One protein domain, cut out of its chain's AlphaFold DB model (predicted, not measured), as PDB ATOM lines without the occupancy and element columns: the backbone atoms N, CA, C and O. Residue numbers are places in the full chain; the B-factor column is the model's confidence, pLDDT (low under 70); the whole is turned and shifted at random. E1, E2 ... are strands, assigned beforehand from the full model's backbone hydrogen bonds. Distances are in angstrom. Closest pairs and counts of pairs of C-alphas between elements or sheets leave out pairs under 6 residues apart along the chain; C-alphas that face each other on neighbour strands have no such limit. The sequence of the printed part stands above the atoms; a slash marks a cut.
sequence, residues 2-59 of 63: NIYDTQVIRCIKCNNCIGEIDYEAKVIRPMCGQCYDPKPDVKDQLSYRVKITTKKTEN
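AT A GLANCE: This is residues 2 to 59 of the 63 residues of an uncharacterized protein of Nitrosarchaeum sp (UniProt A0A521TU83). There is little regular structure: a small head holds a hairpin of two strands, E1 and E2, with residues 23 to 36 folding back beside it, and a long tail, residues 37 to 59, sticks out and makes most of the length. The printed part has 58 residues, 11 of them in the named strands, E1 then E2, antiparallel; the class is all strand, with no named helix. The whole is extended, with a radius of gyration of the C-alphas of 19.3 A and spans of 66 by 28 by 15 A.

IN THESE COORDINATES: E2, residues 17 to 22, is 14.9 A long and ends at C-alpha 22 (-39.155, -25.659, -10.036). E1, residues 6 to 10, is 13.0 A long and begins at C-alpha 6 (-41.445, -25.041, -6.129).

HOW THE PARTS SIT: E1 and E2 form a hairpin with a short link, their directions 149 degrees apart. C-alphas 8 and 20 face each other at 4.5 A. N 7 and O 21 are within hydrogen-bond range at 2.8 A, as are N 18 and O 9 at 2.9 A.

THE WHOLE: The C-alphas of Tyr 4 and Asn 59 are the two farthest apart, 66.5 A. The printed part has no cut. Residues 2 to 3 and 40 to 59 have pLDDT under 70.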
ATOM      1  N   ASN A   2     -38.341 -34.347  -7.236       57.50
ATOM      2  CA  ASN A   2     -39.607 -34.120  -6.547       57.50
ATOM      3  C   ASN A   2     -40.303 -32.943  -7.239       57.50
ATOM      4  O   ASN A   2     -39.933 -31.796  -7.033       57.50
ATOM      5  N   ILE A   3     -41.257 -33.234  -8.121       65.06
ATOM      6  CA  ILE A   3     -41.939 -32.239  -8.975       65.06
ATOM      7  C   ILE A   3     -42.851 -31.271  -8.200       65.06
ATOM      8  O   ILE A   3     -43.497 -30.419  -8.799       65.06
ATOM      9  N   TYR A   4     -42.948 -31.439  -6.883       74.06
ATOM     10  CA  TYR A   4     -43.771 -30.615  -6.002       74.06
ATOM     11  C   TYR A   4     -42.972 -29.520  -5.292       74.06
ATOM     12  O   TYR A   4     -43.574 -28.631  -4.697       74.06
ATOM     13  N   ASP A   5     -41.637 -29.575  -5.344       81.94
ATOM     14  CA  ASP A   5     -40.796 -28.549  -4.738       81.94
ATOM     15  C   ASP A   5     -40.699 -27.358  -5.699       81.94
ATOM     16  O   ASP A   5     -39.945 -27.373  -6.676       81.94
ATOM     17  N   THR A   6     -41.482 -26.318  -5.413       89.44
ATOM     18  CA  THR A   6     -41.445 -25.041  -6.129       89.44
ATOM     19  C   THR A   6     -40.821 -23.945  -5.270       89.44
ATOM     20  O   THR A   6     -40.808 -23.992  -4.038       89.44
ATOM     21  N   GLN A   7     -40.272 -22.928  -5.924       90.88
ATOM     22  CA  GLN A   7     -39.826 -21.693  -5.293       90.88
ATOM     23  C   GLN A   7     -40.516 -20.490  -5.932       90.88
ATOM     24  O   GLN A   7     -40.754 -20.444  -7.141       90.88
ATOM     25  N   VAL A   8     -40.809 -19.483  -5.110       93.19
ATOM     26  CA  VAL A   8     -41.431 -18.238  -5.564       93.19
ATOM     27  C   VAL A   8     -40.374 -17.314  -6.161       93.19
ATOM     28  O   VAL A   8     -39.413 -16.932  -5.492       93.19
ATOM     29  N   ILE A   9     -40.594 -16.865  -7.394       94.75
ATOM     30  CA  ILE A   9     -39.787 -15.822  -8.024       94.75
ATOM     31  C   ILE A   9     -40.350 -14.456  -7.663       94.75
ATOM     32  O   ILE A   9     -41.541 -14.173  -7.823       94.75
ATOM     33  N   ARG A  10     -39.450 -13.559  -7.267       95.12
ATOM     34  CA  ARG A  10     -39.756 -12.153  -7.014       95.12
ATOM     35  C   ARG A  10     -39.006 -11.254  -7.981       95.12
ATOM     36  O   ARG A  10     -37.879 -11.540  -8.376       95.12
ATOM     37  N   CYS A  11     -39.639 -10.150  -8.356       94.88
ATOM     38  CA  CYS A  11     -39.019  -9.119  -9.176       94.88
ATOM     39  C   CYS A  11     -37.872  -8.446  -8.419       94.88
ATOM     40  O   CYS A  11     -38.066  -7.964  -7.307       94.88
ATOM     41  N   ILE A  12     -36.707  -8.310  -9.051       92.81
ATOM     42  CA  ILE A  12     -35.539  -7.674  -8.422       92.81
ATOM     43  C   ILE A  12     -35.736  -6.176  -8.123       92.81
ATOM     44  O   ILE A  12     -35.100  -5.641  -7.222       92.81
ATOM     45  N   LYS A  13     -36.609  -5.483  -8.870       93.38
ATOM     46  CA  LYS A  13     -36.821  -4.031  -8.723       93.38
ATOM     47  C   LYS A  13     -37.877  -3.673  -7.675       93.38
ATOM     48  O   LYS A  13     -37.679  -2.733  -6.920       93.38
ATOM     49  N   CYS A  14     -39.003  -4.387  -7.654       95.25
ATOM     50  CA  CYS A  14     -40.155  -4.053  -6.802       95.25
ATOM     51  C   CYS A  14     -40.530  -5.146  -5.795       95.25
ATOM     52  O   CYS A  14     -41.466  -4.963  -5.028       95.25
ATOM     53  N   ASN A  15     -39.832  -6.285  -5.803       93.88
ATOM     54  CA  ASN A  15     -40.071  -7.433  -4.924       93.88
ATOM     55  C   ASN A  15     -41.462  -8.099  -5.048       93.88
ATOM     56  O   ASN A  15     -41.794  -9.003  -4.273       93.88
ATOM     57  N   ASN A  16     -42.262  -7.696  -6.042       94.88
ATOM     58  CA  ASN A  16     -43.543  -8.329  -6.345       94.88
ATOM     59  C   ASN A  16     -43.344  -9.787  -6.763       94.88
ATOM     60  O   ASN A  16     -42.389 -10.115  -7.475       94.88
ATOM     61  N   CYS A  17     -44.273 -10.640  -6.337       94.44
ATOM     62  CA  CYS A  17     -44.342 -12.031  -6.769       94.44
ATOM     63  C   CYS A  17     -44.632 -12.087  -8.275       94.44
ATOM     64  O   CYS A  17     -45.580 -11.455  -8.742       94.44
ATOM     65  N   ILE A  18     -43.793 -12.802  -9.027       94.50
ATOM     66  CA  ILE A  18     -43.978 -13.036 -10.466       94.50
ATOM     67  C   ILE A  18     -44.706 -14.365 -10.692       94.50
ATOM     68  O   ILE A  18     -45.553 -14.453 -11.575       94.50
ATOM     69  N   GLY A  19     -44.377 -15.380  -9.892       91.62
ATOM     70  CA  GLY A  19     -44.927 -16.727  -9.994       91.62
ATOM     71  C   GLY A  19     -44.045 -17.749  -9.282       91.62
ATOM     72  O   GLY A  19     -43.144 -17.383  -8.524       91.62
ATOM     73  N   GLU A  20     -44.296 -19.022  -9.561       93.06
ATOM     74  CA  GLU A  20     -43.571 -20.162  -9.001       93.06
ATOM     75  C   GLU A  20     -42.849 -20.934 -10.106       93.06
ATOM     76  O   GLU A  20     -43.334 -21.018 -11.234       93.06
ATOM     77  N   ILE A  21     -41.680 -21.477  -9.778       91.38
ATOM     78  CA  ILE A  21     -40.893 -22.349 -10.658       91.38
ATOM     79  C   ILE A  21     -40.376 -23.548  -9.888       91.38
ATOM     80  O   ILE A  21     -40.332 -23.522  -8.659       91.38
ATOM     81  N   ASP A  22     -39.889 -24.544 -10.617       90.75
ATOM     82  CA  ASP A  22     -39.155 -25.659 -10.036       90.75
ATOM     83  C   ASP A  22     -38.000 -25.162  -9.161       90.75
ATOM     84  O   ASP A  22     -37.248 -24.246  -9.523       90.75
ATOM     85  N   TYR A  23     -37.837 -25.799  -8.007       85.69
ATOM     86  CA  TYR A  23     -36.805 -25.450  -7.039       85.69
ATOM     87  C   TYR A  23     -35.385 -25.496  -7.632       85.69
ATOM     88  O   TYR A  23     -34.537 -24.668  -7.307       85.69
ATOM     89  N   GLU A  24     -35.124 -26.425  -8.554       86.88
ATOM     90  CA  GLU A  24     -33.812 -26.579  -9.195       86.88
ATOM     91  C   GLU A  24     -33.561 -25.575 -10.338       86.88
ATOM     92  O   GLU A  24     -32.427 -25.444 -10.815       86.88
ATOM     93  N   ALA A  25     -34.585 -24.842 -10.789       86.00
ATOM     94  CA  ALA A  25     -34.440 -23.892 -11.882       86.00
ATOM     95  C   ALA A  25     -33.672 -22.636 -11.432       86.00
ATOM     96  O   ALA A  25     -33.982 -21.993 -10.429       86.00
ATOM     97  N   LYS A  26     -32.652 -22.251 -12.211       87.31
ATOM     98  CA  LYS A  26     -31.861 -21.035 -11.971       87.31
ATOM     99  C   LYS A  26     -32.416 -19.874 -12.780       87.31
ATOM    100  O   LYS A  26     -32.430 -19.919 -14.007       87.31
ATOM    101  N   VAL A  27     -32.799 -18.803 -12.092       88.12
ATOM    102  CA  VAL A  27     -33.342 -17.592 -12.717       88.12
ATOM    103  C   VAL A  27     -32.362 -16.448 -12.552       88.12
ATOM    104  O   VAL A  27     -31.928 -16.134 -11.445       88.12
ATOM    105  N   ILE A  28     -32.019 -15.803 -13.663       88.12
ATOM    106  CA  ILE A  28     -31.081 -14.682 -13.690       88.12
ATOM    107  C   ILE A  28     -31.875 -13.406 -13.962       88.12
ATOM    108  O   ILE A  28     -32.560 -13.307 -14.973       88.12
ATOM    109  N   ARG A  29     -31.760 -12.424 -13.058       87.06
ATOM    110  CA  ARG A  29     -32.414 -11.100 -13.143       87.06
ATOM    111  C   ARG A  29     -33.925 -11.156 -13.468       87.06
ATOM    112  O   ARG A  29     -34.355 -10.572 -14.462       87.06
ATOM    113  N   PRO A  30     -34.756 -11.792 -12.624       91.56
ATOM    114  CA  PRO A  30     -36.205 -11.777 -12.815       91.56
ATOM    115  C   PRO A  30     -36.781 -10.356 -12.698       91.56
ATOM    116  O   PRO A  30     -36.522  -9.641 -11.725       91.56
ATOM    117  N   MET A  31     -37.606  -9.954 -13.667       92.62
ATOM    118  CA  MET A  31     -38.341  -8.685 -13.656       92.62
ATOM    119  C   MET A  31     -39.815  -8.921 -13.989       92.62
ATOM    120  O   MET A  31     -40.132  -9.687 -14.893       92.62
ATOM    121  N   CYS A  32     -40.723  -8.260 -13.267       93.56
ATOM    122  CA  CYS A  32     -42.148  -8.282 -13.604       93.56
ATOM    123  C   CYS A  32     -42.441  -7.359 -14.797       93.56
ATOM    124  O   CYS A  32     -41.678  -6.431 -15.070       93.56
ATOM    125  N   GLY A  33     -43.582  -7.557 -15.465       89.00
ATOM    126  CA  GLY A  33     -43.948  -6.789 -16.665       89.00
ATOM    127  C   GLY A  33     -44.034  -5.270 -16.463       89.00
ATOM    128  O   GLY A  33     -43.778  -4.521 -17.394       89.00
ATOM    129  N   GLN A  34     -44.320  -4.802 -15.244       90.94
ATOM    130  CA  GLN A  34     -44.333  -3.367 -14.915       90.94
ATOM    131  C   GLN A  34     -42.927  -2.770 -14.762       90.94
ATOM    132  O   GLN A  34     -42.727  -1.575 -14.948       90.94
ATOM    133  N   CYS A  35     -41.954  -3.595 -14.373       90.62
ATOM    134  CA  CYS A  35     -40.576  -3.191 -14.098       90.62
ATOM    135  C   CYS A  35     -39.616  -3.495 -15.254       90.62
ATOM    136  O   CYS A  35     -38.468  -3.027 -15.243       90.62
ATOM    137  N   TYR A  36     -40.062  -4.322 -16.196       86.62
ATOM    138  CA  TYR A  36     -39.324  -4.695 -17.385       86.62
ATOM    139  C   TYR A  36     -39.208  -3.493 -18.324       86.62
ATOM    140  O   TYR A  36     -40.210  -2.877 -18.682       86.62
ATOM    141  N   ASP A  37     -37.978  -3.164 -18.712       83.12
ATOM    142  CA  ASP A  37     -37.719  -2.231 -19.803       83.12
ATOM    143  C   ASP A  37     -37.330  -3.074 -21.026       83.12
ATOM    144  O   ASP A  37     -36.352  -3.820 -20.943       83.12
ATOM    145  N   PRO A  38     -38.078  -3.009 -22.140       74.75
ATOM    146  CA  PRO A  38     -37.751  -3.751 -23.355       74.75
ATOM    147  C   PRO A  38     -36.450  -3.286 -24.018       74.75
ATOM    148  O   PRO A  38     -35.993  -3.923 -24.968       74.75
ATOM    149  N   LYS A  39     -35.845  -2.184 -23.558       77.88
ATOM    150  CA  LYS A  39     -34.530  -1.763 -24.032       77.88
ATOM    151  C   LYS A  39     -33.443  -2.651 -23.419       77.88
ATOM    152  O   LYS A  39     -33.354  -2.738 -22.195       77.88
ATOM    153  N   PRO A  40     -32.573  -3.263 -24.241       69.50
ATOM    154  CA  PRO A  40     -31.418  -3.972 -23.716       69.50
ATOM    155  C   PRO A  40     -30.540  -2.983 -22.948       69.50
ATOM    156  O   PRO A  40     -30.218  -1.901 -23.452       69.50
ATOM    157  N   ASP A  41     -30.158  -3.353 -21.726       68.88
ATOM    158  CA  ASP A  41     -29.152  -2.605 -20.976       68.88
ATOM    159  C   ASP A  41     -27.876  -2.543 -21.834       68.88
ATOM    160  O   ASP A  41     -27.521  -3.500 -22.525       68.88
ATOM    161  N   VAL A  42     -27.174  -1.412 -21.825       66.25
ATOM    162  CA  VAL A  42     -25.944  -1.213 -22.609       66.25
ATOM    163  C   VAL A  42     -24.893  -2.273 -22.249       66.25
ATOM    164  O   VAL A  42     -24.075  -2.646 -23.090       66.25
ATOM    165  N   LYS A  43     -24.953  -2.803 -21.020       67.12
ATOM    166  CA  LYS A  43     -24.117  -3.913 -20.536       67.12
ATOM    167  C   LYS A  43     -24.581  -5.298 -20.996       67.12
ATOM    168  O   LYS A  43     -23.794  -6.235 -20.950       67.12
ATOM    169  N   ASP A  44     -25.819  -5.416 -21.464       64.31
ATOM    170  CA  ASP A  44     -26.419  -6.628 -22.037       64.31
ATOM    171  C   ASP A  44     -26.171  -6.735 -23.554       64.31
ATOM    172  O   ASP A  44     -26.850  -7.481 -24.258       64.31
ATOM    173  N   GLN A  45     -25.185  -5.992 -24.083       59.91
ATOM    174  CA  GLN A  45     -24.656  -6.144 -25.445       59.91
ATOM    175  C   GLN A  45     -23.909  -7.480 -25.612       59.91
ATOM    176  O   GLN A  45     -22.748  -7.531 -26.016       59.91
ATOM    177  N   LEU A  46     -24.571  -8.599 -25.344       59.16
ATOM    178  CA  LEU A  46     -24.093  -9.891 -25.793       59.16
ATOM    179  C   LEU A  46     -24.429 -10.034 -27.284       59.16
ATOM    180  O   LEU A  46     -25.523 -10.396 -27.708       59.16
ATOM    181  N   SER A  47     -23.405  -9.772 -28.098       54.97
ATOM    182  CA  SER A  47     -23.091 -10.493 -29.342       54.97
ATOM    183  C   SER A  47     -23.996 -10.393 -30.581       54.97
ATOM    184  O   SER A  47     -23.544 -10.814 -31.641       54.97
ATOM    185  N   TYR A  48     -25.193  -9.791 -30.558       50.72
ATOM    186  CA  TYR A  48     -26.016  -9.721 -31.790       50.72
ATOM    187  C   TYR A  48     -25.478  -8.747 -32.860       50.72
ATOM    188  O   TYR A  48     -25.905  -8.792 -34.013       50.72
ATOM    189  N   ARG A  49     -24.476  -7.912 -32.540       54.16
ATOM    190  CA  ARG A  49     -23.688  -7.202 -33.561       54.16
ATOM    191  C   ARG A  49     -22.780  -8.188 -34.306       54.16
ATOM    192  O   ARG A  49     -21.558  -8.059 -34.279       54.16
ATOM    193  N   VAL A  50     -23.378  -9.124 -35.044       56.50
ATOM    194  CA  VAL A  50     -22.794  -9.609 -36.291       56.50
ATOM    195  C   VAL A  50     -22.648  -8.354 -37.139       56.50
ATOM    196  O   VAL A  50     -23.607  -7.857 -37.726       56.50
ATOM    197  N   LYS A  51     -21.459  -7.751 -37.098       56.81
ATOM    198  CA  LYS A  51     -21.071  -6.712 -38.040       56.81
ATOM    199  C   LYS A  51     -21.145  -7.380 -39.403       56.81
ATOM    200  O   LYS A  51     -20.213  -8.072 -39.799       56.81
ATOM    201  N   ILE A  52     -22.272  -7.224 -40.087       56.34
ATOM    202  CA  ILE A  52     -22.373  -7.513 -41.508       56.34
ATOM    203  C   ILE A  52     -21.402  -6.521 -42.141       56.34
ATOM    204  O   ILE A  52     -21.710  -5.344 -42.313       56.34
ATOM    205  N   THR A  53     -20.161  -6.952 -42.345       53.62
ATOM    206  CA  THR A  53     -19.171  -6.201 -43.100       53.62
ATOM    207  C   THR A  53     -19.730  -6.076 -44.504       53.62
ATOM    208  O   THR A  53     -19.623  -7.003 -45.306       53.62
ATOM    209  N   THR A  54     -20.372  -4.950 -44.799       47.78
ATOM    210  CA  THR A  54     -20.659  -4.546 -46.167       47.78
ATOM    211  C   THR A  54     -19.317  -4.388 -46.871       47.78
ATOM    212  O   THR A  54     -18.686  -3.337 -46.788       47.78
ATOM    213  N   LYS A  55     -18.856  -5.430 -47.568       47.19
ATOM    214  CA  LYS A  55     -17.928  -5.240 -48.680       47.19
ATOM    215  C   LYS A  55     -18.734  -4.560 -49.785       47.19
ATOM    216  O   LYS A  55     -19.270  -5.228 -50.659       47.19
ATOM    217  N   LYS A  56     -18.881  -3.234 -49.719       46.16
ATOM    218  CA  LYS A  56     -19.142  -2.461 -50.932       46.16
ATOM    219  C   LYS A  56     -17.822  -2.457 -51.697       46.16
ATOM    220  O   LYS A  56     -16.947  -1.648 -51.426       46.16
ATOM    221  N   THR A  57     -17.645  -3.421 -52.594       46.81
ATOM    222  CA  THR A  57     -16.784  -3.219 -53.760       46.81
ATOM    223  C   THR A  57     -17.454  -2.133 -54.583       46.81
ATOM    224  O   THR A  57     -18.399  -2.387 -55.327       46.81
ATOM    225  N   GLU A  58     -17.041  -0.894 -54.347       53.00
ATOM    226  CA  GLU A  58     -17.312   0.218 -55.243       53.00
ATOM    227  C   GLU A  58     -16.622  -0.127 -56.565       53.00
ATOM    228  O   GLU A  58     -15.398  -0.159 -56.646       53.00
ATOM    229  N   ASN A  59     -17.415  -0.500 -57.569       59.66
ATOM    230  CA  ASN A  59     -16.953  -0.634 -58.945       59.66
ATOM    231  C   ASN A  59     -16.622   0.776 -59.469       59.66
ATOM    232  O   ASN A  59     -17.536   1.603 -59.500       59.66
TER     233      ASN A  59